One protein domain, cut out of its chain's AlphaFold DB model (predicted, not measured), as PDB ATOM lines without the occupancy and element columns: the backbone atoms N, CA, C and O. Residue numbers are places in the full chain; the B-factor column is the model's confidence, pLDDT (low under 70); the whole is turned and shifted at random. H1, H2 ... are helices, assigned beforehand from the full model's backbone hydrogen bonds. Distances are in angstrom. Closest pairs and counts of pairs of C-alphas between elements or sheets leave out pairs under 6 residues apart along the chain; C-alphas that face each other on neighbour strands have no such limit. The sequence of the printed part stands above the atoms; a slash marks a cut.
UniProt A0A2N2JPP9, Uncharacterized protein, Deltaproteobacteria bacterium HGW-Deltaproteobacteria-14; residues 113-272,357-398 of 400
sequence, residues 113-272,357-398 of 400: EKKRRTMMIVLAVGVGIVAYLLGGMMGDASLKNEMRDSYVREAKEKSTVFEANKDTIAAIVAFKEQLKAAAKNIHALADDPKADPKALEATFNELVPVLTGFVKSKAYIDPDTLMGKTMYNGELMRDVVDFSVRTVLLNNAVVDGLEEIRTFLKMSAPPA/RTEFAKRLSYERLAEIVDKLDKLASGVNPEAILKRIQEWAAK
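What this domain is: This is residues 113 to 272 and 357 to 398 of the 400 residues of an uncharacterized protein of Deltaproteobacteria bacterium HGW-Deltaproteobacteria-14 (UniProt A0A2N2JPP9). A long, loosely built rod of helices: the 32-residue H6 runs lengthwise through it, with the hairpin of H3 and H4 and helix H7 packed together beside it toward one end, and H8 continuing after H7 to pack on H2 and the beginning of H6 toward the other end. H1 and H2 form an open V at that other end, and residues 137 to 142, at its turn, stick out. The printed part has 202 residues with eight named helices, H1 to H8 in order along the chain, and no named strand, and its class is all helix. It is loose, with a radius of gyration of the C-alphas of 22.1 A, and spans 78 by 31 by 27 A.

Where its parts are: H1, residues 113 to 135, is 32.5 A long and begins with C-alpha 113 at (256.300, 240.289, 209.599). H2, residues 142 to 164, measures 32.7 A, and H3, residues 166 to 190, 35.6 A. H4 covers residues 197 to 216 and 28.8 A; the short H5 covers residues 223 to 227. H6, residues 236 to 267, is 46.5 A long, from C-alpha 236 at (249.261, 226.396, 225.887). H7, residues 357 to 381, measures 36.2 A, and H8, residues 385 to 397, ends with C-alpha 397 at (240.285, 221.725, 235.058).

How they stand to each other: H6 is the hub, touching five helices. It touches H7 at a shallow tilt of 10 degrees, opposite ways, the closest C-alphas being those of Leu 250 and Leu 379, 6.0 A apart. With residues 251 to 265 alone it touches H4 at a steep tilt of 45 degrees, closest at the C-alphas of Val 215 and Val 255, 6.4 A. H3, H4 and H7 form a bundle, three helices packed together. Within it H3 and H4 are a helical hairpin at 13 degrees, closest at the C-alphas of Leu 189 and Leu 200, 6.5 A. H3 touches H7 at 37 degrees, only just steep, closest at the C-alphas of Lys 176 and Ala 380, 5.6 A. H5 touches H6, with the C-alphas of Pro 223 and Ser 244 closest at 5.2 A. H8 touches H6, closest at the C-alphas of Val 240 and Ile 388, 6.9 A, and touches H2, closest at those of Val 152 and Ala 396, 5.1 A. H1 only just touches H6, with 3 pairs of C-alphas within 8 A, the closest those of Ile 121 and Arg 238, 7.5 A. H1 and H3 are apart. Every O i to N i+4 pair is within hydrogen-bond range in H1, H2, H3, H5, H6, H7 and H8, and 14 of 16 are in H4.

The domain as a whole: The two C-alphas farthest apart, those of Gly 139 and Ala 272, are 79.9 A apart. Residues 273 to 356 are not printed, and C-alphas 272 and 357 are 15.3 A apart across this cut. Of the links printed whole, H2 to H3 and H7 to H8 are tight, and the others are short. The mean pLDDT of the printed part is 71.4; it is under 70 for residues 113 to 151, 227 to 235, 266 to 272, 357 to 363 and 398.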
ATOM      1  N   GLU A 113     257.403 240.851 208.803       38.94
ATOM      2  CA  GLU A 113     256.300 240.289 209.599       38.94
ATOM      3  C   GLU A 113     256.396 238.771 209.761       38.94
ATOM      4  O   GLU A 113     256.241 238.269 210.873       38.94
ATOM      5  N   LYS A 114     256.752 238.027 208.700       35.53
ATOM      6  CA  LYS A 114     257.033 236.584 208.812       35.53
ATOM      7  C   LYS A 114     258.265 236.346 209.685       35.53
ATOM      8  O   LYS A 114     258.206 235.497 210.564       35.53
ATOM      9  N   LYS A 115     259.338 237.134 209.529       32.53
ATOM     10  CA  LYS A 115     260.537 237.013 210.379       32.53
ATOM     11  C   LYS A 115     260.279 237.402 211.836       32.53
ATOM     12  O   LYS A 115     260.754 236.683 212.697       32.53
ATOM     13  N   ARG A 116     259.485 238.437 212.141       34.34
ATOM     14  CA  ARG A 116     259.054 238.757 213.518       34.34
ATOM     15  C   ARG A 116     258.145 237.681 214.090       34.34
ATOM     16  O   ARG A 116     258.327 237.320 215.241       34.34
ATOM     17  N   ARG A 117     257.207 237.144 213.305       36.75
ATOM     18  CA  ARG A 117     256.302 236.070 213.735       36.75
ATOM     19  C   ARG A 117     257.077 234.786 214.027       36.75
ATOM     20  O   ARG A 117     256.899 234.202 215.087       36.75
ATOM     21  N   THR A 118     258.000 234.390 213.153       37.28
ATOM     22  CA  THR A 118     258.884 233.240 213.381       37.28
ATOM     23  C   THR A 118     259.883 233.516 214.498       37.28
ATOM     24  O   THR A 118     260.088 232.640 215.317       37.28
ATOM     25  N   MET A 119     260.453 234.716 214.606       33.97
ATOM     26  CA  MET A 119     261.389 235.085 215.673       33.97
ATOM     27  C   MET A 119     260.706 235.180 217.039       33.97
ATOM     28  O   MET A 119     261.300 234.723 217.997       33.97
ATOM     29  N   MET A 120     259.465 235.674 217.141       35.41
ATOM     30  CA  MET A 120     258.649 235.664 218.370       35.41
ATOM     31  C   MET A 120     258.258 234.241 218.768       35.41
ATOM     32  O   MET A 120     258.404 233.873 219.928       35.41
ATOM     33  N   ILE A 121     257.830 233.413 217.808       38.50
ATOM     34  CA  ILE A 121     257.529 231.994 218.054       38.50
ATOM     35  C   ILE A 121     258.809 231.235 218.449       38.50
ATOM     36  O   ILE A 121     258.776 230.428 219.366       38.50
ATOM     37  N   VAL A 122     259.952 231.517 217.818       37.62
ATOM     38  CA  VAL A 122     261.260 230.915 218.137       37.62
ATOM     39  C   VAL A 122     261.813 231.432 219.466       37.62
ATOM     40  O   VAL A 122     262.415 230.648 220.188       37.62
ATOM     41  N   LEU A 123     261.577 232.691 219.846       33.91
ATOM     42  CA  LEU A 123     261.927 233.204 221.176       33.91
ATOM     43  C   LEU A 123     261.059 232.547 222.254       33.91
ATOM     44  O   LEU A 123     261.581 232.119 223.278       33.91
ATOM     45  N   ALA A 124     259.755 232.411 222.002       37.34
ATOM     46  CA  ALA A 124     258.817 231.776 222.922       37.34
ATOM     47  C   ALA A 124     259.120 230.284 223.127       37.34
ATOM     48  O   ALA A 124     259.134 229.785 224.251       37.34
ATOM     49  N   VAL A 125     259.435 229.576 222.039       38.75
ATOM     50  CA  VAL A 125     259.822 228.160 222.065       38.75
ATOM     51  C   VAL A 125     261.243 227.984 222.622       38.75
ATOM     52  O   VAL A 125     261.484 227.069 223.403       38.75
ATOM     53  N   GLY A 126     262.181 228.876 222.291       29.95
ATOM     54  CA  GLY A 126     263.576 228.822 222.735       29.95
ATOM     55  C   GLY A 126     263.754 229.086 224.231       29.95
ATOM     56  O   GLY A 126     264.518 228.382 224.885       29.95
ATOM     57  N   VAL A 127     263.009 230.035 224.805       37.47
ATOM     58  CA  VAL A 127     263.042 230.309 226.253       37.47
ATOM     59  C   VAL A 127     262.330 229.201 227.041       37.47
ATOM     60  O   VAL A 127     262.839 228.770 228.076       37.47
ATOM     61  N   GLY A 128     261.219 228.665 226.522       32.66
ATOM     62  CA  GLY A 128     260.508 227.539 227.139       32.66
ATOM     63  C   GLY A 128     261.319 226.236 227.160       32.66
ATOM     64  O   GLY A 128     261.324 225.528 228.165       32.66
ATOM     65  N   ILE A 129     262.069 225.939 226.091       36.94
ATOM     66  CA  ILE A 129     262.930 224.745 226.017       36.94
ATOM     67  C   ILE A 129     264.152 224.873 226.939       36.94
ATOM     68  O   ILE A 129     264.528 223.896 227.582       36.94
ATOM     69  N   VAL A 130     264.749 226.063 227.069       34.41
ATOM     70  CA  VAL A 130     265.887 226.288 227.982       34.41
ATOM     71  C   VAL A 130     265.449 226.225 229.453       34.41
ATOM     72  O   VAL A 130     266.167 225.650 230.269       34.41
ATOM     73  N   ALA A 131     264.251 226.714 229.791       36.97
ATOM     74  CA  ALA A 131     263.673 226.563 231.129       36.97
ATOM     75  C   ALA A 131     263.326 225.096 231.461       36.97
ATOM     76  O   ALA A 131     263.581 224.637 232.574       36.97
ATOM     77  N   TYR A 132     262.823 224.333 230.484       38.25
ATOM     78  CA  TYR A 132     262.537 222.901 230.633       38.25
ATOM     79  C   TYR A 132     263.816 222.052 230.771       38.25
ATOM     80  O   TYR A 132     263.861 221.124 231.574       38.25
ATOM     81  N   LEU A 133     264.886 222.402 230.046       37.34
ATOM     82  CA  LEU A 133     266.187 221.728 230.141       37.34
ATOM     83  C   LEU A 133     266.940 222.060 231.440       37.34
ATOM     84  O   LEU A 133     267.611 221.185 231.983       37.34
ATOM     85  N   LEU A 134     266.802 223.278 231.980       37.88
ATOM     86  CA  LEU A 134     267.377 223.649 233.282       37.88
ATOM     87  C   LEU A 134     266.571 223.096 234.474       37.88
ATOM     88  O   LEU A 134     267.156 222.801 235.513       37.88
ATOM     89  N   GLY A 135     265.258 222.885 234.321       38.03
ATOM     90  CA  GLY A 135     264.406 222.250 235.337       38.03
ATOM     91  C   GLY A 135     264.585 220.729 235.466       38.03
ATOM     92  O   GLY A 135     264.207 220.152 236.480       38.03
ATOM     93  N   GLY A 136     265.200 220.069 234.478       36.97
ATOM     94  CA  GLY A 136     265.410 218.615 234.462       36.97
ATOM     95  C   GLY A 136     266.545 218.091 235.355       36.97
ATOM     96  O   GLY A 136     266.724 216.879 235.439       36.97
ATOM     97  N   MET A 137     267.319 218.963 236.016       42.09
ATOM     98  CA  MET A 137     268.488 218.557 236.819       42.09
ATOM     99  C   MET A 137     268.330 218.713 238.342       42.09
ATOM    100  O   MET A 137     269.265 218.379 239.066       42.09
ATOM    101  N   MET A 138     267.175 219.147 238.868       41.88
ATOM    102  CA  MET A 138     266.951 219.213 240.324       41.88
ATOM    103  C   MET A 138     265.535 218.766 240.744       41.88
ATOM    104  O   MET A 138     264.558 219.425 240.429       41.88
ATOM    105  N   GLY A 139     265.432 217.677 241.522       40.59
ATOM    106  CA  GLY A 139     264.308 217.396 242.442       40.59
ATOM    107  C   GLY A 139     262.979 216.900 241.840       40.59
ATOM    108  O   GLY A 139     262.055 217.667 241.594       40.59
ATOM    109  N   ASP A 140     262.825 215.580 241.731       51.25
ATOM    110  CA  ASP A 140     261.850 214.881 240.871       51.25
ATOM    111  C   ASP A 140     260.374 214.803 241.358       51.25
ATOM    112  O   ASP A 140     259.570 214.068 240.784       51.25
ATOM    113  N   ALA A 141     259.977 215.553 242.394       48.28
ATOM    114  CA  ALA A 141     258.595 215.541 242.913       48.28
ATOM    115  C   ALA A 141     258.037 216.934 243.244       48.28
ATOM    116  O   ALA A 141     256.905 217.234 242.865       48.28
ATOM    117  N   SER A 142     258.820 217.818 243.882       51.53
ATOM    118  CA  SER A 142     258.357 219.191 244.140       51.53
ATOM    119  C   SER A 142     258.294 220.005 242.853       51.53
ATOM    120  O   SER A 142     257.325 220.719 242.651       51.53
ATOM    121  N   LEU A 143     259.251 219.820 241.936       51.09
ATOM    122  CA  LEU A 143     259.323 220.589 240.693       51.09
ATOM    123  C   LEU A 143     258.233 220.175 239.691       51.09
ATOM    124  O   LEU A 143     257.704 221.015 238.975       51.09
ATOM    125  N   LYS A 144     257.821 218.898 239.689       55.16
ATOM    126  CA  LYS A 144     256.668 218.420 238.901       55.16
ATOM    127  C   LYS A 144     255.343 218.988 239.414       55.16
ATOM    128  O   LYS A 144     254.516 219.390 238.600       55.16
ATOM    129  N   ASN A 145     255.160 219.057 240.733       60.12
ATOM    130  CA  ASN A 145     253.975 219.672 241.334       60.12
ATOM    131  C   ASN A 145     253.979 221.195 241.158       60.12
ATOM    132  O   ASN A 145     252.963 221.752 240.779       60.12
ATOM    133  N   GLU A 146     255.122 221.857 241.312       61.12
ATOM    134  CA  GLU A 146     255.262 223.307 241.140       61.12
ATOM    135  C   GLU A 146     255.094 223.736 239.669       61.12
ATOM    136  O   GLU A 146     254.445 224.741 239.379       61.12
ATOM    137  N   MET A 147     255.570 222.923 238.716       60.88
ATOM    138  CA  MET A 147     255.277 223.085 237.286       60.88
ATOM    139  C   MET A 147     253.786 222.874 236.993       60.88
ATOM    140  O   MET A 147     253.189 223.682 236.288       60.88
ATOM    141  N   ARG A 148     253.157 221.835 237.561       65.00
ATOM    142  CA  ARG A 148     251.711 221.575 237.423       65.00
ATOM    143  C   ARG A 148     250.858 222.699 238.008       65.00
ATOM    144  O   ARG A 148     249.936 223.159 237.341       65.00
ATOM    145  N   ASP A 149     251.205 223.192 239.188       67.31
ATOM    146  CA  ASP A 149     250.539 224.318 239.840       67.31
ATOM    147  C   ASP A 149     250.727 225.609 239.037       67.31
ATOM    148  O   ASP A 149     249.778 226.378 238.857       67.31
ATOM    149  N   SER A 150     251.917 225.821 238.460       68.06
ATOM    150  CA  SER A 150     252.157 226.916 237.520       68.06
ATOM    151  C   SER A 150     251.308 226.776 236.250       68.06
ATOM    152  O   SER A 150     250.766 227.778 235.788       68.06
ATOM    153  N   TYR A 151     251.121 225.561 235.717       69.81
ATOM    154  CA  TYR A 151     250.275 225.311 234.542       69.81
ATOM    155  C   TYR A 151     248.802 225.615 234.806       69.81
ATOM    156  O   TYR A 151     248.155 226.273 233.992       69.81
ATOM    157  N   VAL A 152     248.272 225.169 235.945       71.38
ATOM    158  CA  VAL A 152     246.881 225.434 236.331       71.38
ATOM    159  C   VAL A 152     246.677 226.926 236.604       71.38
ATOM    160  O   VAL A 152     245.657 227.488 236.203       71.38
ATOM    161  N   ARG A 153     247.649 227.599 237.235       75.94
ATOM    162  CA  ARG A 153     247.604 229.050 237.466       75.94
ATOM    163  C   ARG A 153     247.623 229.836 236.155       75.94
ATOM    164  O   ARG A 153     246.769 230.694 235.969       75.94
ATOM    165  N   GLU A 154     248.532 229.515 235.238       74.12
ATOM    166  CA  GLU A 154     248.638 230.187 233.937       74.12
ATOM    167  C   GLU A 154     247.378 229.963 233.085       74.12
ATOM    168  O   GLU A 154     246.854 230.909 232.502       74.12
ATOM    169  N   ALA A 155     246.815 228.748 233.081       75.19
ATOM    170  CA  ALA A 155     245.548 228.467 232.405       75.19
ATOM    171  C   ALA A 155     244.375 229.265 233.002       75.19
ATOM    172  O   ALA A 155     243.571 229.820 232.252       75.19
ATOM    173  N   LYS A 156     244.295 229.389 234.336       78.88
ATOM    174  CA  LYS A 156     243.296 230.235 235.013       78.88
ATOM    175  C   LYS A 156     243.476 231.714 234.671       78.88
ATOM    176  O   LYS A 156     242.494 232.376 234.343       78.88
ATOM    177  N   GLU A 157     244.708 232.221 234.667       80.19
ATOM    178  CA  GLU A 157     245.010 233.593 234.240       80.19
ATOM    179  C   GLU A 157     244.568 233.833 232.791       80.19
ATOM    180  O   GLU A 157     243.841 234.790 232.521       80.19
ATOM    181  N   LYS A 158     244.902 232.942 231.848       80.12
ATOM    182  CA  LYS A 158     244.445 233.094 230.455       80.12
ATOM    183  C   LYS A 158     242.934 232.967 230.326       80.12
ATOM    184  O   LYS A 158     242.343 233.737 229.579       80.12
ATOM    185  N   SER A 159     242.292 232.090 231.096       79.19
ATOM    186  CA  SER A 159     240.829 232.011 231.142       79.19
ATOM    187  C   SER A 159     240.210 233.354 231.533       79.19
ATOM    188  O   SER A 159     239.253 233.776 230.895       79.19
ATOM    189  N   THR A 160     240.773 234.069 232.516       81.62
ATOM    190  CA  THR A 160     240.268 235.406 232.885       81.62
ATOM    191  C   THR A 160     240.461 236.443 231.778       81.62
ATOM    192  O   THR A 160     239.579 237.272 231.563       81.62
ATOM    193  N   VAL A 161     241.564 236.375 231.024       80.12
ATOM    194  CA  VAL A 161     241.790 237.253 229.863       80.12
ATOM    195  C   VAL A 161     240.787 236.957 228.744       80.12
ATOM    196  O   VAL A 161     240.267 237.888 228.133       80.12
ATOM    197  N   PHE A 162     240.477 235.686 228.483       81.81
ATOM    198  CA  PHE A 162     239.476 235.304 227.481       81.81
ATOM    199  C   PHE A 162     238.055 235.700 227.901       81.81
ATOM    200  O   PHE A 162     237.314 236.215 227.068       81.81
ATOM    201  N   GLU A 163     237.700 235.564 229.182       84.44
ATOM    202  CA  GLU A 163     236.433 236.073 229.728       84.44
ATOM    203  C   GLU A 163     236.314 237.596 229.586       84.44
ATOM    204  O   GLU A 163     235.275 238.110 229.167       84.44
ATOM    205  N   ALA A 164     237.398 238.335 229.847       84.94
ATOM    206  CA  ALA A 164     237.440 239.781 229.629       84.94
ATOM    207  C   ALA A 164     237.282 240.172 228.145       84.94
ATOM    208  O   ALA A 164     236.838 241.277 227.847       84.94
ATOM    209  N   ASN A 165     237.607 239.265 227.217       86.19
ATOM    210  CA  ASN A 165     237.497 239.455 225.769       86.19
ATOM    211  C   ASN A 165     236.303 238.705 225.147       86.19
ATOM    212  O   ASN A 165     236.260 238.527 223.928       86.19
ATOM    213  N   LYS A 166     235.318 238.267 225.943       88.38
ATOM    214  CA  LYS A 166     234.177 237.475 225.450       88.38
ATOM    215  C   LYS A 166     233.391 238.169 224.331       88.38
ATOM    216  O   LYS A 166     233.004 237.515 223.368       88.38
ATOM    217  N   ASP A 167     233.215 239.488 224.418       88.81
ATOM    218  CA  ASP A 167     232.462 240.264 223.426       88.81
ATOM    219  C   ASP A 167     233.244 240.353 222.107       88.81
ATOM    220  O   ASP A 167     232.677 240.210 221.023       88.81
ATOM    221  N   THR A 168     234.571 240.494 222.196       88.81
ATOM    222  CA  THR A 168     235.493 240.440 221.052       88.81
ATOM    223  C   THR A 168     235.445 239.076 220.369       88.81
ATOM    224  O   THR A 168     235.359 238.991 219.145       88.81
ATOM    225  N   ILE A 169     235.457 237.994 221.150       88.44
ATOM    226  CA  ILE A 169     235.357 236.625 220.634       88.44
ATOM    227  C   ILE A 169     234.001 236.401 219.956       88.44
ATOM    228  O   ILE A 169     233.961 235.883 218.841       88.44
ATOM    229  N   ALA A 170     232.904 236.836 220.581       89.38
ATOM    230  CA  ALA A 170     231.567 236.755 220.000       89.38
ATOM    231  C   ALA A 170     231.469 237.538 218.681       89.38
ATOM    232  O   ALA A 170     230.894 237.040 217.714       89.38
ATOM    233  N   ALA A 171     232.091 238.719 218.599       89.00
ATOM    234  CA  ALA A 171     232.159 239.502 217.368       89.00
ATOM    235  C   ALA A 171     232.925 238.775 216.248       89.00
ATOM    236  O   ALA A 171     232.487 238.800 215.101       89.00
ATOM    237  N   ILE A 172     234.031 238.091 216.568       88.19
ATOM    238  CA  ILE A 172     234.789 237.274 215.603       88.19
ATOM    239  C   ILE A 172     233.951 236.092 215.100       88.19
ATOM    240  O   ILE A 172     233.958 235.808 213.902       88.19
ATOM    241  N   VAL A 173     233.213 235.419 215.988       90.25
ATOM    242  CA  VAL A 173     232.327 234.303 215.614       90.25
ATOM    243  C   VAL A 173     231.193 234.786 214.710       90.25
ATOM    244  O   VAL A 173     231.013 234.240 213.622       90.25
ATOM    245  N   ALA A 174     230.487 235.850 215.099       91.12
ATOM    246  CA  ALA A 174     229.405 236.420 214.299       91.12
ATOM    247  C   ALA A 174     229.896 236.898 212.923       91.12
ATOM    248  O   ALA A 174     229.255 236.645 211.903       91.12
ATOM    249  N   PHE A 175     231.068 237.541 212.877       91.62
ATOM    250  CA  PHE A 175     231.694 237.963 211.626       91.62
ATOM    251  C   PHE A 175     231.993 236.776 210.705       91.62
ATOM    252  O   PHE A 175     231.687 236.827 209.517       91.62
ATOM    253  N   LYS A 176     232.545 235.688 211.252       90.88
ATOM    254  CA  LYS A 176     232.845 234.467 210.496       90.88
ATOM    255  C   LYS A 176     231.592 233.851 209.873       90.88
ATOM    256  O   LYS A 176     231.634 233.433 208.720       90.88
ATOM    257  N   GLU A 177     230.479 233.808 210.599       90.56
ATOM    258  CA  GLU A 177     229.211 233.295 210.063       90.56
ATOM    259  C   GLU A 177     228.664 234.171 208.933       90.56
ATOM    260  O   GLU A 177     228.280 233.653 207.882       90.56
ATOM    261  N   GLN A 178     228.678 235.494 209.119       90.12
ATOM    262  CA  GLN A 178     228.232 236.450 208.102       90.12
ATOM    263  C   GLN A 178     229.102 236.383 206.843       90.12
ATOM    264  O   GLN A 178     228.578 236.347 205.731       90.12
ATOM    265  N   LEU A 179     230.423 236.305 207.013       89.62
ATOM    266  CA  LEU A 179     231.369 236.193 205.911       89.62
ATOM    267  C   LEU A 179     231.189 234.883 205.141       89.62
ATOM    268  O   LEU A 179     231.151 234.904 203.916       89.62
ATOM    269  N   LYS A 180     230.994 233.761 205.841       90.06
ATOM    270  CA  LYS A 180     230.734 232.458 205.220       90.06
ATOM    271  C   LYS A 180     229.425 232.447 204.428       90.06
ATOM    272  O   LYS A 180     229.359 231.871 203.342       90.06
ATOM    273  N   ALA A 181     228.376 233.077 204.962       89.25
ATOM    274  CA  ALA A 181     227.106 233.226 204.258       89.25
ATOM    275  C   ALA A 181     227.265 234.080 202.989       89.25
ATOM    276  O   ALA A 181     226.791 233.680 201.923       89.25
ATOM    277  N   ALA A 182     227.988 235.200 203.085       86.94
ATOM    278  CA  ALA A 182     228.283 236.067 201.950       86.94
ATOM    279  C   ALA A 182     229.136 235.357 200.888       86.94
ATOM    280  O   ALA A 182     228.778 235.382 199.715       86.94
ATOM    281  N   ALA A 183     230.203 234.658 201.289       87.38
ATOM    282  CA  ALA A 183     231.069 233.894 200.392       87.38
ATOM    283  C   ALA A 183     230.280 232.834 199.612       87.38
ATOM    284  O   ALA A 183     230.401 232.736 198.393       87.38
ATOM    285  N   LYS A 184     229.395 232.091 200.290       88.38
ATOM    286  CA  LYS A 184     228.523 231.105 199.640       88.38
ATOM    287  C   LYS A 184     227.598 231.744 198.599       88.38
ATOM    288  O   LYS A 184     227.396 231.161 197.537       88.38
ATOM    289  N   ASN A 185     227.023 232.907 198.909       86.44
ATOM    290  CA  ASN A 185     226.143 233.617 197.981       86.44
ATOM    291  C   ASN A 185     226.918 234.168 196.775       86.44
ATOM    292  O   ASN A 185     226.465 234.046 195.642       86.44
ATOM    293  N   ILE A 186     228.116 234.710 197.012       86.56
ATOM    294  CA  ILE A 186     228.998 235.221 195.959       86.56
ATOM    295  C   ILE A 186     229.399 234.100 195.001       86.56
ATOM    296  O   ILE A 186     229.254 234.290 193.802       86.56
ATOM    297  N   HIS A 187     229.816 232.929 195.494       83.94
ATOM    298  CA  HIS A 187     230.140 231.783 194.629       83.94
ATOM    299  C   HIS A 187     228.947 231.317 193.805       83.94
ATOM    300  O   HIS A 187     229.064 231.144 192.597       83.94
ATOM    301  N   ALA A 188     227.772 231.196 194.428       84.81
ATOM    302  CA  ALA A 188     226.562 230.792 193.715       84.81
ATOM    303  C   ALA A 188     226.208 231.740 192.553       84.81
ATOM    304  O   ALA A 188     225.664 231.291 191.549       84.81
ATOM    305  N   LEU A 189     226.512 233.034 192.694       83.38
ATOM    306  CA  LEU A 189     226.268 234.053 191.675       83.38
ATOM    307  C   LEU A 189     227.431 234.207 190.681       83.38
ATOM    308  O   LEU A 189     227.187 234.504 189.519       83.38
ATOM    309  N   ALA A 190     228.680 234.032 191.108       76.25
ATOM    310  CA  ALA A 190     229.859 234.184 190.254       76.25
ATOM    311  C   ALA A 190     230.055 232.982 189.314       76.25
ATOM    312  O   ALA A 190     230.454 233.163 188.163       76.25
ATOM    313  N   ASP A 191     229.722 231.773 189.778       78.75
ATOM    314  CA  ASP A 191     229.851 230.537 189.000       78.75
ATOM    315  C   ASP A 191     228.748 230.379 187.938       78.75
ATOM    316  O   ASP A 191     228.899 229.586 187.004       78.75
ATOM    317  N   ASP A 192     227.639 231.122 188.045       80.44
ATOM    318  CA  ASP A 192     226.577 231.122 187.039       80.44
ATOM    319  C   ASP A 192     226.865 232.169 185.951       80.44
ATOM    320  O   ASP A 192     226.729 233.376 186.174       80.44
ATOM    321  N   PRO A 193     227.190 231.750 184.713       71.06
ATOM    322  CA  PRO A 193     227.490 232.685 183.649       71.06
ATOM    323  C   PRO A 193     226.307 233.517 183.165       71.06
ATOM    324  O   PRO A 193     226.534 234.445 182.388       71.06
ATOM    325  N   LYS A 194     225.088 233.211 183.609       78.25
ATOM    326  CA  LYS A 194     223.873 233.973 183.321       78.25
ATOM    327  C   LYS A 194     223.399 234.817 184.505       78.25
ATOM    328  O   LYS A 194     222.371 235.481 184.367       78.25
ATOM    329  N   ALA A 195     224.098 234.797 185.639       74.25
ATOM    330  CA  ALA A 195     223.736 235.629 186.777       74.25
ATOM    331  C   ALA A 195     223.841 237.117 186.424       74.25
ATOM    332  O   ALA A 195     224.797 237.560 185.783       74.25
ATOM    333  N   ASP A 196     222.847 237.893 186.862       74.44
ATOM    334  CA  ASP A 196     222.844 239.345 186.703       74.44
ATOM    335  C   ASP A 196     223.992 239.951 187.535       74.44
ATOM    336  O   ASP A 196     224.004 239.785 188.763       74.44
ATOM    337  N   PRO A 197     224.933 240.699 186.922       71.88
ATOM    338  CA  PRO A 197     225.992 241.400 187.646       71.88
ATOM    339  C   PRO A 197     225.469 242.302 188.777       71.88
ATOM    340  O   PRO A 197     226.168 242.519 189.766       71.88
ATOM    341  N   LYS A 198     224.224 242.793 188.695       76.62
ATOM    342  CA  LYS A 198     223.604 243.594 189.763       76.62
ATOM    343  C   LYS A 198     223.331 242.800 191.041       76.62
ATOM    344  O   LYS A 198     223.324 243.388 192.122       76.62
ATOM    345  N   ALA A 199     223.130 241.485 190.955       81.25
ATOM    346  CA  ALA A 199     222.958 240.636 192.134       81.25
ATOM    347  C   ALA A 199     224.277 240.487 192.917       81.25
ATOM    348  O   ALA A 199     224.287 240.542 194.151       81.25
ATOM    349  N   LEU A 200     225.403 240.379 192.201       78.88
ATOM    350  CA  LEU A 200     226.743 240.428 192.795       78.88
ATOM    351  C   LEU A 200     227.009 241.802 193.416       78.88
ATOM    352  O   LEU A 200     227.451 241.881 194.562       78.88
ATOM    353  N   GLU A 201     226.662 242.882 192.710       80.88
ATOM    354  CA  GLU A 201     226.774 244.255 193.216       80.88
ATOM    355  C   GLU A 201     226.029 244.444 194.548       80.88
ATOM    356  O   GLU A 201     226.594 244.968 195.509       80.88
ATOM    357  N   ALA A 202     224.780 243.973 194.635       84.00
ATOM    358  CA  ALA A 202     223.987 244.017 195.861       84.00
ATOM    359  C   ALA A 202     224.656 243.239 197.005       84.00
ATOM    360  O   ALA A 202     224.797 243.767 198.106       84.00
ATOM    361  N   THR A 203     225.153 242.032 196.721       85.38
ATOM    362  CA  THR A 203     225.827 241.190 197.721       85.38
ATOM    363  C   THR A 203     227.095 241.858 198.266       85.38
ATOM    364  O   THR A 203     227.327 241.863 199.475       85.38
ATOM    365  N   PHE A 204     227.902 242.491 197.408       84.88
ATOM    366  CA  PHE A 204     229.072 243.248 197.864       84.88
ATOM    367  C   PHE A 204     228.684 244.504 198.649       84.88
ATOM    368  O   PHE A 204     229.306 244.786 199.673       84.88
ATOM    369  N   ASN A 205     227.642 245.226 198.228       85.50
ATOM    370  CA  ASN A 205     227.129 246.390 198.953       85.50
ATOM    371  C   ASN A 205     226.606 246.032 200.354       85.50
ATOM    372  O   ASN A 205     226.759 246.837 201.273       85.50
ATOM    373  N   GLU A 206     226.055 244.832 200.543       87.56
ATOM    374  CA  GLU A 206     225.674 244.288 201.856       87.56
ATOM    375  C   GLU A 206     226.882 243.814 202.680       87.56
ATOM    376  O   GLU A 206     226.891 243.948 203.905       87.56
ATOM    377  N   LEU A 207     227.940 243.319 202.032       87.75
ATOM    378  CA  LEU A 207     229.166 242.890 202.709       87.75
ATOM    379  C   LEU A 207     230.010 244.075 203.219       87.75
ATOM    380  O   LEU A 207     230.613 243.995 204.291       87.75
ATOM    381  N   VAL A 208     230.038 245.203 202.499       88.38
ATOM    382  CA  VAL A 208     230.781 246.415 202.904       88.38
ATOM    383  C   VAL A 208     230.467 246.879 204.339       88.38
ATOM    384  O   VAL A 208     231.423 247.123 205.089       88.38
ATOM    385  N   PRO A 209     229.201 247.045 204.778       89.62
ATOM    386  CA  PRO A 209     228.899 247.452 206.149       89.62
ATOM    387  C   PRO A 209     229.310 246.402 207.185       89.62
ATOM    388  O   PRO A 209     229.761 246.796 208.261       89.62
ATOM    389  N   VAL A 210     229.248 245.106 206.861       89.06
ATOM    390  CA  VAL A 210     229.722 244.015 207.735       89.06
ATOM    391  C   VAL A 210     231.228 244.127 207.976       89.06
ATOM    392  O   VAL A 210     231.667 244.237 209.122       89.06
ATOM    393  N   LEU A 211     232.020 244.196 206.900       87.62
ATOM    394  CA  LEU A 211     233.477 244.367 206.975       87.62
ATOM    395  C   LEU A 211     233.843 245.666 207.710       87.62
ATOM    396  O   LEU A 211     234.706 245.685 208.583       87.62
ATOM    397  N   THR A 212     233.129 246.756 207.413       88.31
ATOM    398  CA  THR A 212     233.331 248.052 208.076       88.31
ATOM    399  C   THR A 212     233.041 247.975 209.577       88.31
ATOM    400  O   THR A 212     233.775 248.565 210.371       88.31
ATOM    401  N   GLY A 213     231.976 247.275 209.979       88.56
ATOM    402  CA  GLY A 213     231.614 247.069 211.381       88.56
ATOM    403  C   GLY A 213     232.692 246.300 212.142       88.56
ATOM    404  O   GLY A 213     233.097 246.733 213.219       88.56
ATOM    405  N   PHE A 214     233.214 245.229 211.541       88.44
ATOM    406  CA  PHE A 214     234.288 244.413 212.112       88.44
ATOM    407  C   PHE A 214     235.610 245.182 212.276       88.44
ATOM    408  O   PHE A 214     236.281 245.080 213.304       88.44
ATOM    409  N   VAL A 215     235.976 246.012 211.294       86.50
ATOM    410  CA  VAL A 215     237.164 246.878 211.398       86.50
ATOM    411  C   VAL A 215     236.986 247.917 212.505       86.50
ATOM    412  O   VAL A 215     237.880 248.110 213.327       86.50
ATOM    413  N   LYS A 216     235.818 248.571 212.568       87.19
ATOM    414  CA  LYS A 216     235.533 249.602 213.579       87.19
ATOM    415  C   LYS A 216     235.533 249.056 215.001       87.19
ATOM    416  O   LYS A 216     235.977 249.762 215.902       87.19
ATOM    417  N   SER A 217     235.047 247.834 215.205       84.38
ATOM    418  CA  SER A 217     235.044 247.199 216.524       84.38
ATOM    419  C   SER A 217     236.439 246.783 216.992       84.38
ATOM    420  O   SER A 217     236.585 246.452 218.164       84.38
ATOM    421  N   LYS A 218     237.456 246.815 216.110       84.25
ATOM    422  CA  LYS A 218     238.819 246.336 216.396       84.25
ATOM    423  C   LYS A 218     238.793 244.958 217.059       84.25
ATOM    424  O   LYS A 218     239.493 244.720 218.039       84.25
ATOM    425  N   ALA A 219     237.942 244.067 216.546       82.56
ATOM    426  CA  ALA A 219     237.698 242.760 217.139       82.56
ATOM    427  C   ALA A 219     238.881 241.801 216.903       82.56
ATOM    428  O   ALA A 219     238.834 240.912 216.054       82.56
ATOM    429  N   TYR A 220     239.958 242.005 217.655       85.56
ATOM    430  CA  TYR A 220     241.128 241.138 217.734       85.56
ATOM    431  C   TYR A 220     241.671 241.128 219.165       85.56
ATOM    432  O   TYR A 220     241.400 242.036 219.950       85.56
ATOM    433  N   ILE A 221     242.449 240.100 219.505       81.25
ATOM    434  CA  ILE A 221     243.144 240.027 220.792       81.25
ATOM    435  C   ILE A 221     244.631 240.267 220.547       81.25
ATOM    436  O   ILE A 221     245.249 239.569 219.745       81.25
ATOM    437  N   ASP A 222     245.194 241.264 221.225       78.38
ATOM    438  CA  ASP A 222     246.600 241.635 221.082       78.38
ATOM    439  C   ASP A 222     247.511 240.551 221.702       78.38
ATOM    440  O   ASP A 222     247.382 240.260 222.900       78.38
ATOM    441  N   PRO A 223     248.442 239.955 220.931       74.94
ATOM    442  CA  PRO A 223     249.390 238.973 221.445       74.94
ATOM    443  C   PRO A 223     250.181 239.465 222.660       74.94
ATOM    444  O   PRO A 223     250.442 238.677 223.570       74.94
ATOM    445  N   ASP A 224     250.528 240.753 222.719       72.25
ATOM    446  CA  ASP A 224     251.339 241.314 223.805       72.25
ATOM    447  C   ASP A 224     250.566 241.322 225.131       72.25
ATOM    448  O   ASP A 224     251.130 241.055 226.196       72.25
ATOM    449  N   THR A 225     249.246 241.525 225.070       71.50
ATOM    450  CA  THR A 225     248.372 241.434 226.252       71.50
ATOM    451  C   THR A 225     248.241 240.001 226.764       71.50
ATOM    452  O   THR A 225     248.085 239.781 227.966       71.50
ATOM    453  N   LEU A 226     248.357 239.015 225.870       70.31
ATOM    454  CA  LEU A 226     248.287 237.601 226.217       70.31
ATOM    455  C   LEU A 226     249.622 237.038 226.698       70.31
ATOM    456  O   LEU A 226     249.601 236.172 227.566       70.31
ATOM    457  N   MET A 227     250.768 237.503 226.199       64.00
ATOM    458  CA  MET A 227     252.079 236.960 226.581       64.00
ATOM    459  C   MET A 227     252.493 237.309 228.018       64.00
ATOM    460  O   MET A 227     253.073 236.463 228.697       64.00
ATOM    461  N   GLY A 228     252.144 238.492 228.535       62.06
ATOM    462  CA  GLY A 228     252.532 238.901 229.892       62.06
ATOM    463  C   GLY A 228     254.058 238.898 230.120       62.06
ATOM    464  O   GLY A 228     254.839 238.988 229.178       62.06
ATOM    465  N   LYS A 229     254.505 238.820 231.386       50.12
ATOM    466  CA  LYS A 229     255.943 238.839 231.753       50.12
ATOM    467  C   LYS A 229     256.610 237.459 231.787       50.12
ATOM    468  O   LYS A 229     257.823 237.390 231.966       50.12
ATOM    469  N   THR A 230     255.856 236.370 231.665       48.44
ATOM    470  CA  THR A 230     256.375 235.017 231.889       48.44
ATOM    471  C   THR A 230     255.722 234.011 230.952       48.44
ATOM    472  O   THR A 230     254.500 233.973 230.863       48.44
ATOM    473  N   MET A 231     256.539 233.183 230.295       53.62
ATOM    474  CA  MET A 231     256.100 232.051 229.475       53.62
ATOM    475  C   MET A 231     256.435 230.754 230.213       53.62
ATOM    476  O   MET A 231     257.527 230.214 230.036       53.62
ATOM    477  N   TYR A 232     255.541 230.281 231.080       51.06
ATOM    478  CA  TYR A 232     255.788 229.041 231.827       51.06
ATOM    479  C   TYR A 232     255.260 227.801 231.081       51.06
ATOM    480  O   TYR A 232     255.745 226.696 231.325       51.06
ATOM    481  N   ASN A 233     254.366 227.966 230.095       61.19
ATOM    482  CA  ASN A 233     253.805 226.859 229.315       61.19
ATOM    483  C   ASN A 233     253.983 227.007 227.799       61.19
ATOM    484  O   ASN A 233     253.164 227.623 227.125       61.19
ATOM    485  N   GLY A 234     255.010 226.361 227.243       63.00
ATOM    486  CA  GLY A 234     255.332 226.431 225.814       63.00
ATOM    487  C   GLY A 234     254.242 225.930 224.853       63.00
ATOM    488  O   GLY A 234     254.210 226.400 223.720       63.00
ATOM    489  N   GLU A 235     253.340 225.028 225.260       68.25
ATOM    490  CA  GLU A 235     252.269 224.525 224.378       68.25
ATOM    491  C   GLU A 235     250.995 225.368 224.479       68.25
ATOM    492  O   GLU A 235     250.538 225.898 223.466       68.25
ATOM    493  N   LEU A 236     250.461 225.574 225.691       70.62
ATOM    494  CA  LEU A 236     249.261 226.396 225.887       70.62
ATOM    495  C   LEU A 236     249.501 227.844 225.441       70.62
ATOM    496  O   LEU A 236     248.666 228.416 224.742       70.62
ATOM    497  N   MET A 237     250.655 228.426 225.789       72.62
ATOM    498  CA  MET A 237     250.992 229.780 225.350       72.62
ATOM    499  C   MET A 237     251.183 229.854 223.848       72.62
ATOM    500  O   MET A 237     250.757 230.832 223.242       72.62
ATOM    501  N   ARG A 238     251.767 228.830 223.219       73.75
ATOM    502  CA  ARG A 238     251.885 228.790 221.761       73.75
ATOM    503  C   ARG A 238     250.515 228.805 221.094       73.75
ATOM    504  O   ARG A 238     250.337 229.552 220.140       73.75
ATOM    505  N   ASP A 239     249.563 228.017 221.586       73.88
ATOM    506  CA  ASP A 239     248.215 227.955 221.017       73.88
ATOM    507  C   ASP A 239     247.438 229.265 221.218       73.88
ATOM    508  O   ASP A 239     246.789 229.760 220.296       73.88
ATOM    509  N   VAL A 240     247.546 229.864 222.407       76.12
ATOM    510  CA  VAL A 240     246.921 231.151 222.744       76.12
ATOM    511  C   VAL A 240     247.530 232.303 221.937       76.12
ATOM    512  O   VAL A 240     246.805 233.145 221.403       76.12
ATOM    513  N   VAL A 241     248.857 232.327 221.795       77.56
ATOM    514  CA  VAL A 241     249.559 233.323 220.978       77.56
ATOM    515  C   VAL A 241     249.233 233.119 219.501       77.56
ATOM    516  O   VAL A 241     248.904 234.093 218.829       77.56
ATOM    517  N   ASP A 242     249.234 231.888 218.980       77.62
ATOM    518  CA  ASP A 242     248.854 231.638 217.583       77.62
ATOM    519  C   ASP A 242     247.415 232.089 217.304       77.62
ATOM    520  O   ASP A 242     247.168 232.746 216.294       77.62
ATOM    521  N   PHE A 243     246.481 231.834 218.227       80.25
ATOM    522  CA  PHE A 243     245.117 232.355 218.141       80.25
ATOM    523  C   PHE A 243     245.087 233.885 218.060       80.25
ATOM    524  O   PHE A 243     244.516 234.433 217.118       80.25
ATOM    525  N   SER A 244     245.750 234.576 218.989       79.38
ATOM    526  CA  SER A 244     245.792 236.045 219.019       79.38
ATOM    527  C   SER A 244     246.368 236.641 217.734       79.38
ATOM    528  O   SER A 244     245.742 237.490 217.097       79.38
ATOM    529  N   VAL A 245     247.487 236.096 217.252       77.19
ATOM    530  CA  VAL A 245     248.121 236.534 216.008       77.19
ATOM    531  C   VAL A 245     247.194 236.305 214.818       77.19
ATOM    532  O   VAL A 245     247.102 237.163 213.944       77.19
ATOM    533  N   ARG A 246     246.460 235.188 214.771       77.75
ATOM    534  CA  ARG A 246     245.466 234.952 213.712       77.75
ATOM    535  C   ARG A 246     244.312 235.950 213.763       77.75
ATOM    536  O   ARG A 246     243.863 236.363 212.701       77.75
ATOM    537  N   THR A 247     243.857 236.366 214.947       79.31
ATOM    538  CA  THR A 247     242.809 237.399 215.051       79.31
ATOM    539  C   THR A 247     243.286 238.765 214.553       79.31
ATOM    540  O   THR A 247     242.547 239.436 213.836       79.31
ATOM    541  N   VAL A 248     244.540 239.144 214.836       78.25
ATOM    542  CA  VAL A 248     245.155 240.374 214.301       78.25
ATOM    543  C   VAL A 248     245.295 240.297 212.781       78.25
ATOM    544  O   VAL A 248     244.910 241.224 212.077       78.25
ATOM    545  N   LEU A 249     245.796 239.173 212.259       78.56
ATOM    546  CA  LEU A 249     245.943 238.973 210.816       78.56
ATOM    547  C   LEU A 249     244.601 238.994 210.087       78.56
ATOM    548  O   LEU A 249     244.521 239.543 208.994       78.56
ATOM    549  N   LEU A 250     243.552 238.428 210.691       80.44
ATOM    550  CA  LEU A 250     242.200 238.531 210.161       80.44
ATOM    551  C   LEU A 250     241.750 239.994 210.108       80.44
ATOM    552  O   LEU A 250     241.258 240.428 209.075       80.44
ATOM    553  N   ASN A 251     241.945 240.763 211.184       81.69
ATOM    554  CA  ASN A 251     241.564 242.175 211.207       81.69
ATOM    555  C   ASN A 251     242.288 242.985 210.121       81.69
ATOM    556  O   ASN A 251     241.625 243.671 209.350       81.69
ATOM    557  N   ASN A 252     243.608 242.829 209.997       76.50
ATOM    558  CA  ASN A 252     244.402 243.507 208.968       76.50
ATOM    559  C   ASN A 252     243.956 243.113 207.553       76.50
ATOM    560  O   ASN A 252     243.709 243.981 206.725       76.50
ATOM    561  N   ALA A 253     243.758 241.817 207.293       75.56
ATOM    562  CA  ALA A 253     243.285 241.357 205.992       75.56
ATOM    563  C   ALA A 253     241.897 241.920 205.647       75.56
ATOM    564  O   ALA A 253     241.635 242.241 204.491       75.56
ATOM    565  N   VAL A 254     241.007 242.070 206.636       79.75
ATOM    566  CA  VAL A 254     239.691 242.696 206.435       79.75
ATOM    567  C   VAL A 254     239.820 244.195 206.141       79.75
ATOM    568  O   VAL A 254     239.043 244.702 205.334       79.75
ATOM    569  N   VAL A 255     240.780 244.904 206.747       77.06
ATOM    570  CA  VAL A 255     241.079 246.310 206.410       77.06
ATOM    571  C   VAL A 255     241.493 246.425 204.943       77.06
ATOM    572  O   VAL A 255     240.840 247.154 204.195       77.06
ATOM    573  N   ASP A 256     242.494 245.651 204.525       74.69
ATOM    574  CA  ASP A 256     243.014 245.676 203.153       74.69
ATOM    575  C   ASP A 256     241.929 245.268 202.143       74.69
ATOM    576  O   ASP A 256     241.666 245.960 201.156       74.69
ATOM    577  N   GLY A 257     241.207 244.181 202.434       73.31
ATOM    578  CA  GLY A 257     240.116 243.691 201.595       73.31
ATOM    579  C   GLY A 257     238.967 244.693 201.461       73.31
ATOM    580  O   GLY A 257     238.391 244.827 200.385       73.31
ATOM    581  N   LEU A 258     238.641 245.445 202.517       80.50
ATOM    582  CA  LEU A 258     237.617 246.489 202.471       80.50
ATOM    583  C   LEU A 258     238.024 247.660 201.563       80.50
ATOM    584  O   LEU A 258     237.169 248.224 200.872       80.50
ATOM    585  N   GLU A 259     239.300 248.045 201.564       76.06
ATOM    586  CA  GLU A 259     239.820 249.086 200.671       76.06
ATOM    587  C   GLU A 259     239.798 248.644 199.208       76.06
ATOM    588  O   GLU A 259     239.312 249.392 198.350       76.06
ATOM    589  N   GLU A 260     240.231 247.414 198.927       73.06
ATOM    590  CA  GLU A 260     240.139 246.831 197.588       73.06
ATOM    591  C   GLU A 260     238.678 246.756 197.122       73.06
ATOM    592  O   GLU A 260     238.353 247.269 196.046       73.06
ATOM    593  N   ILE A 261     237.765 246.233 197.954       76.56
ATOM    594  CA  ILE A 261     236.338 246.119 197.613       76.56
ATOM    595  C   ILE A 261     235.735 247.475 197.254       76.56
ATOM    596  O   ILE A 261     235.084 247.624 196.217       76.56
ATOM    597  N   ARG A 262     235.989 248.504 198.067       77.75
ATOM    598  CA  ARG A 262     235.498 249.863 197.790       77.75
ATOM    599  C   ARG A 262     236.078 250.447 196.506       77.75
ATOM    600  O   ARG A 262     235.397 251.226 195.839       77.75
ATOM    601  N   THR A 263     237.320 250.115 196.176       74.19
ATOM    602  CA  THR A 263     237.996 250.620 194.978       74.19
ATOM    603  C   THR A 263     237.405 249.992 193.718       74.19
ATOM    604  O   THR A 263     237.019 250.719 192.805       74.19
ATOM    605  N   PHE A 264     237.217 248.671 193.701       70.50
ATOM    606  CA  PHE A 264     236.570 247.973 192.585       70.50
ATOM    607  C   PHE A 264     235.110 248.386 192.391       70.50
ATOM    608  O   PHE A 264     234.705 248.639 191.258       70.50
ATOM    609  N   LEU A 265     234.338 248.559 193.471       70.62
ATOM    610  CA  LEU A 265     232.961 249.052 193.357       70.62
ATOM    611  C   LEU A 265     232.903 250.446 192.707       70.62
ATOM    612  O   LEU A 265     232.054 250.680 191.851       70.62
ATOM    613  N   LYS A 266     233.844 251.350 193.021       69.81
ATOM    614  CA  LYS A 266     233.935 252.660 192.352       69.81
ATOM    615  C   LYS A 266     234.322 252.558 190.877       69.81
ATOM    616  O   LYS A 266     233.764 253.291 190.070       69.81
ATOM    617  N   MET A 267     235.264 251.681 190.528       63.34
ATOM    618  CA  MET A 267     235.698 251.484 189.136       63.34
ATOM    619  C   MET A 267     234.610 250.844 188.266       63.34
ATOM    620  O   MET A 267     234.569 251.078 187.064       63.34
ATOM    621  N   SER A 268     233.714 250.070 188.879       63.03
ATOM    622  CA  SER A 268     232.596 249.413 188.201       63.03
ATOM    623  C   SER A 268     231.423 250.345 187.853       63.03
ATOM    624  O   SER A 268     230.519 249.949 187.114       63.03
ATOM    625  N   ALA A 269     231.418 251.580 188.371       59.50
ATOM    626  CA  ALA A 269     230.396 252.572 188.060       59.50
ATOM    627  C   ALA A 269     230.726 253.296 186.738       59.50
ATOM    628  O   ALA A 269     231.854 253.768 186.574       59.50
ATOM    629  N   PRO A 270     229.766 253.435 185.801       58.03
ATOM    630  CA  PRO A 270     229.997 254.189 184.575       58.03
ATOM    631  C   PRO A 270     230.334 255.660 184.893       58.03
ATOM    632  O   PRO A 270     229.863 256.204 185.899       58.03
ATOM    633  N   PRO A 271     231.144 256.329 184.053       57.84
ATOM    634  CA  PRO A 271     231.477 257.734 184.253       57.84
ATOM    635  C   PRO A 271     230.213 258.606 184.227       57.84
ATOM    636  O   PRO A 271     229.314 258.395 183.420       57.84
ATOM    637  N   ALA A 272     230.172 259.638 185.077       55.28
ATOM    638  CA  ALA A 272     229.025 260.547 185.203       55.28
ATOM    639  C   ALA A 272     228.696 261.333 183.913       55.28
ATOM    640  O   ALA A 272     227.609 261.896 183.803       55.28
ATOM    641  N   ARG A 357     230.097 247.474 177.519       64.31
ATOM    642  CA  ARG A 357     231.453 247.223 178.052       64.31
ATOM    643  C   ARG A 357     231.476 247.139 179.582       64.31
ATOM    644  O   ARG A 357     232.333 246.455 180.142       64.31
ATOM    645  N   THR A 358     230.550 247.820 180.253       65.38
ATOM    646  CA  THR A 358     230.447 247.885 181.715       65.38
ATOM    647  C   THR A 358     229.991 246.552 182.272       65.38
ATOM    648  O   THR A 358     230.532 246.147 183.289       65.38
ATOM    649  N   GLU A 359     229.079 245.823 181.625       64.44
ATOM    650  CA  GLU A 359     228.682 244.485 182.098       64.44
ATOM    651  C   GLU A 359     229.866 243.506 182.140       64.44
ATOM    652  O   GLU A 359     230.080 242.830 183.149       64.44
ATOM    653  N   PHE A 360     230.689 243.491 181.088       65.50
ATOM    654  CA  PHE A 360     231.894 242.661 181.041       65.50
ATOM    655  C   PHE A 360     232.931 243.085 182.095       65.50
ATOM    656  O   PHE A 360     233.430 242.255 182.856       65.50
ATOM    657  N   ALA A 361     233.222 244.387 182.192       65.88
ATOM    658  CA  ALA A 361     234.165 244.917 183.179       65.88
ATOM    659  C   ALA A 361     233.679 244.722 184.629       65.88
ATOM    660  O   ALA A 361     234.479 244.429 185.523       65.88
ATOM    661  N   LYS A 362     232.366 244.838 184.866       68.88
ATOM    662  CA  LYS A 362     231.709 244.553 186.149       68.88
ATOM    663  C   LYS A 362     231.924 243.110 186.551       68.88
ATOM    664  O   LYS A 362     232.341 242.854 187.674       68.88
ATOM    665  N   ARG A 363     231.702 242.178 185.627       68.81
ATOM    666  CA  ARG A 363     231.871 240.754 185.892       68.81
ATOM    667  C   ARG A 363     233.304 240.398 186.291       68.81
ATOM    668  O   ARG A 363     233.488 239.785 187.335       68.81
ATOM    669  N   LEU A 364     234.301 240.871 185.542       71.06
ATOM    670  CA  LEU A 364     235.715 240.667 185.886       71.06
ATOM    671  C   LEU A 364     236.062 241.270 187.261       71.06
ATOM    672  O   LEU A 364     236.791 240.680 188.058       71.06
ATOM    673  N   SER A 365     235.503 242.446 187.557       72.00
ATOM    674  CA  SER A 365     235.661 243.087 188.866       72.00
ATOM    675  C   SER A 365     235.037 242.242 189.982       72.00
ATOM    676  O   SER A 365     235.646 242.088 191.035       72.00
ATOM    677  N   TYR A 366     233.856 241.656 189.766       73.75
ATOM    678  CA  TYR A 366     233.191 240.811 190.761       73.75
ATOM    679  C   TYR A 366     233.873 239.459 190.964       73.75
ATOM    680  O   TYR A 366     233.950 239.008 192.104       73.75
ATOM    681  N   GLU A 367     234.428 238.849 189.916       74.44
ATOM    682  CA  GLU A 367     235.272 237.652 190.035       74.44
ATOM    683  C   GLU A 367     236.484 237.939 190.929       74.44
ATOM    684  O   GLU A 367     236.765 237.204 191.877       74.44
ATOM    685  N   ARG A 368     237.149 239.082 190.717       76.50
ATOM    686  CA  ARG A 368     238.259 239.498 191.578       76.50
ATOM    687  C   ARG A 368     237.821 239.748 193.022       76.50
ATOM    688  O   ARG A 368     238.537 239.401 193.960       76.50
ATOM    689  N   LEU A 369     236.648 240.341 193.214       76.12
ATOM    690  CA  LEU A 369     236.094 240.568 194.544       76.12
ATOM    691  C   LEU A 369     235.727 239.257 195.252       76.12
ATOM    692  O   LEU A 369     235.921 239.150 196.463       76.12
ATOM    693  N   ALA A 370     235.272 238.246 194.510       80.69
ATOM    694  CA  ALA A 370     235.018 236.912 195.042       80.69
ATOM    695  C   ALA A 370     236.303 236.272 195.592       80.69
ATOM    696  O   ALA A 370     236.290 235.757 196.709       80.69
ATOM    697  N   GLU A 371     237.436 236.397 194.890       81.25
ATOM    698  CA  GLU A 371     238.734 235.904 195.382       81.25
ATOM    699  C   GLU A 371     239.162 236.555 196.707       81.25
ATOM    700  O   GLU A 371     239.760 235.899 197.567       81.25
ATOM    701  N   ILE A 372     238.888 237.854 196.878       78.75
ATOM    702  CA  ILE A 372     239.185 238.577 198.122       78.75
ATOM    703  C   ILE A 372     238.342 237.998 199.255       78.75
ATOM    704  O   ILE A 372     238.883 237.648 200.306       78.75
ATOM    705  N   VAL A 373     237.036 237.840 199.034       80.94
ATOM    706  CA  VAL A 373     236.125 237.268 200.032       80.94
ATOM    707  C   VAL A 373     236.531 235.845 200.404       80.94
ATOM    708  O   VAL A 373     236.542 235.514 201.587       80.94
ATOM    709  N   ASP A 374     236.975 235.042 199.443       80.12
ATOM    710  CA  ASP A 374     237.476 233.689 199.687       80.12
ATOM    711  C   ASP A 374     238.713 233.647 200.580       80.12
ATOM    712  O   ASP A 374     238.853 232.778 201.447       80.12
ATOM    713  N   LYS A 375     239.641 234.585 200.386       78.56
ATOM    714  CA  LYS A 375     240.815 234.702 201.258       78.56
ATOM    715  C   LYS A 375     240.406 235.088 202.670       78.56
ATOM    716  O   LYS A 375     240.932 234.513 203.624       78.56
ATOM    717  N   LEU A 376     239.463 236.017 202.804       79.19
ATOM    718  CA  LEU A 376     238.931 236.406 204.105       79.19
ATOM    719  C   LEU A 376     238.228 235.225 204.786       79.19
ATOM    720  O   LEU A 376     238.482 234.981 205.964       79.19
ATOM    721  N   ASP A 377     237.411 234.454 204.063       84.00
ATOM    722  CA  ASP A 377     236.704 233.293 204.617       84.00
ATOM    723  C   ASP A 377     237.677 232.185 205.042       84.00
ATOM    724  O   ASP A 377     237.551 231.628 206.134       84.00
ATOM    725  N   LYS A 378     238.728 231.922 204.254       81.31
ATOM    726  CA  LYS A 378     239.811 230.995 204.630       81.31
ATOM    727  C   LYS A 378     240.537 231.449 205.898       81.31
ATOM    728  O   LYS A 378     240.798 230.630 206.783       81.31
ATOM    729  N   LEU A 379     240.844 232.742 206.016       77.44
ATOM    730  CA  LEU A 379     241.486 233.305 207.209       77.44
ATOM    731  C   LEU A 379     240.569 233.223 208.436       77.44
ATOM    732  O   LEU A 379     241.010 232.766 209.491       77.44
ATOM    733  N   ALA A 380     239.290 233.580 208.293       79.38
ATOM    734  CA  ALA A 380     238.291 233.492 209.356       79.38
ATOM    735  C   ALA A 380     238.040 232.037 209.784       79.38
ATOM    736  O   ALA A 380     237.938 231.723 210.972       79.38
ATOM    737  N   SER A 381     238.016 231.110 208.826       79.75
ATOM    738  CA  SER A 381     237.941 229.669 209.068       79.75
ATOM    739  C   SER A 381     239.127 229.149 209.876       79.75
ATOM    740  O   SER A 381     238.935 228.307 210.755       79.75
ATOM    741  N   GLY A 382     240.320 229.708 209.655       76.38
ATOM    742  CA  GLY A 382     241.535 229.422 210.415       76.38
ATOM    743  C   GLY A 382     241.557 229.962 211.850       76.38
ATOM    744  O   GLY A 382     242.487 229.624 212.588       76.38
ATOM    745  N   VAL A 383     240.572 230.772 212.255       81.62
ATOM    746  CA  VAL A 383     240.363 231.233 213.635       81.62
ATOM    747  C   VAL A 383     239.299 230.350 214.292       81.62
ATOM    748  O   VAL A 383     238.158 230.273 213.827       81.62
ATOM    749  N   ASN A 384     239.670 229.662 215.376       84.88
ATOM    750  CA  ASN A 384     238.777 228.762 216.109       84.88
ATOM    751  C   ASN A 384     238.735 229.121 217.607       84.88
ATOM    752  O   ASN A 384     239.509 228.564 218.391       84.88
ATOM    753  N   PRO A 385     237.860 230.066 218.004       84.00
ATOM    754  CA  PRO A 385     237.759 230.495 219.396       84.00
ATOM    755  C   PRO A 385     237.282 229.382 220.332       84.00
ATOM    756  O   PRO A 385     237.797 229.254 221.440       84.00
ATOM    757  N   GLU A 386     236.360 228.531 219.875       83.88
ATOM    758  CA  GLU A 386     235.808 227.425 220.667       83.88
ATOM    759  C   GLU A 386     236.877 226.392 221.035       83.88
ATOM    760  O   GLU A 386     236.974 225.984 222.192       83.88
ATOM    761  N   ALA A 387     237.722 225.996 220.076       83.81
ATOM    762  CA  ALA A 387     238.786 225.026 220.327       83.81
ATOM    763  C   ALA A 387     239.819 225.540 221.341       83.81
ATOM    764  O   ALA A 387     240.312 224.768 222.165       83.81
ATOM    765  N   ILE A 388     240.139 226.836 221.301       82.56
ATOM    766  CA  ILE A 388     241.084 227.451 222.238       82.56
ATOM    767  C   ILE A 388     240.467 227.610 223.624       82.56
ATOM    768  O   ILE A 388     241.112 227.236 224.601       82.56
ATOM    769  N   LEU A 389     239.216 228.066 223.719       82.00
ATOM    770  CA  LEU A 389     238.487 228.127 224.989       82.00
ATOM    771  C   LEU A 389     238.398 226.748 225.646       82.00
ATOM    772  O   LEU A 389     238.718 226.610 226.825       82.00
ATOM    773  N   LYS A 390     238.059 225.713 224.868       84.75
ATOM    774  CA  LYS A 390     238.018 224.333 225.352       84.75
ATOM    775  C   LYS A 390     239.382 223.873 225.869       84.75
ATOM    776  O   LYS A 390     239.456 223.338 226.968       84.75
ATOM    777  N   ARG A 391     240.471 224.126 225.131       79.94
ATOM    778  CA  ARG A 391     241.833 223.774 225.579       79.94
ATOM    779  C   ARG A 391     242.219 224.517 226.860       79.94
ATOM    780  O   ARG A 391     242.753 223.892 227.769       79.94
ATOM    781  N   ILE A 392     241.926 225.814 226.974       80.38
ATOM    782  CA  ILE A 392     242.183 226.592 228.200       80.38
ATOM    783  C   ILE A 392     241.414 225.992 229.388       80.38
ATOM    784  O   ILE A 392     241.998 225.793 230.452       80.38
ATOM    785  N   GLN A 393     240.136 225.652 229.200       81.62
ATOM    786  CA  GLN A 393     239.299 225.032 230.230       81.62
ATOM    787  C   GLN A 393     239.800 223.637 230.627       81.62
ATOM    788  O   GLN A 393     239.889 223.346 231.816       81.62
ATOM    789  N   GLU A 394     240.187 222.794 229.665       82.06
ATOM    790  CA  GLU A 394     240.769 221.469 229.922       82.06
ATOM    791  C   GLU A 394     242.051 221.566 230.759       82.06
ATOM    792  O   GLU A 394     242.245 220.781 231.685       82.06
ATOM    793  N   TRP A 395     242.918 222.543 230.478       74.06
ATOM    794  CA  TRP A 395     244.126 222.780 231.271       74.06
ATOM    795  C   TRP A 395     243.829 223.362 232.658       74.06
ATOM    796  O   TRP A 395     244.490 222.977 233.620       74.06
ATOM    797  N   ALA A 396     242.828 224.237 232.783       72.25
ATOM    798  CA  ALA A 396     242.408 224.806 234.064       72.25
ATOM    799  C   ALA A 396     241.680 223.792 234.971       72.25
ATOM    800  O   ALA A 396     241.705 223.948 236.194       72.25
ATOM    801  N   ALA A 397     241.044 222.775 234.378       75.38
ATOM    802  CA  ALA A 397     240.285 221.725 235.058       75.38
ATOM    803  C   ALA A 397     241.111 220.476 235.410       75.38
ATOM    804  O   ALA A 397     240.606 219.598 236.107       75.38
ATOM    805  N   LYS A 398     242.372 220.370 234.962       69.81
ATOM    806  CA  LYS A 398     243.296 219.358 235.489       69.81
ATOM    807  C   LYS A 398     243.529 219.669 236.972       69.81
ATOM    808  O   LYS A 398     244.284 220.583 237.291       69.81
TER     809      LYS A 398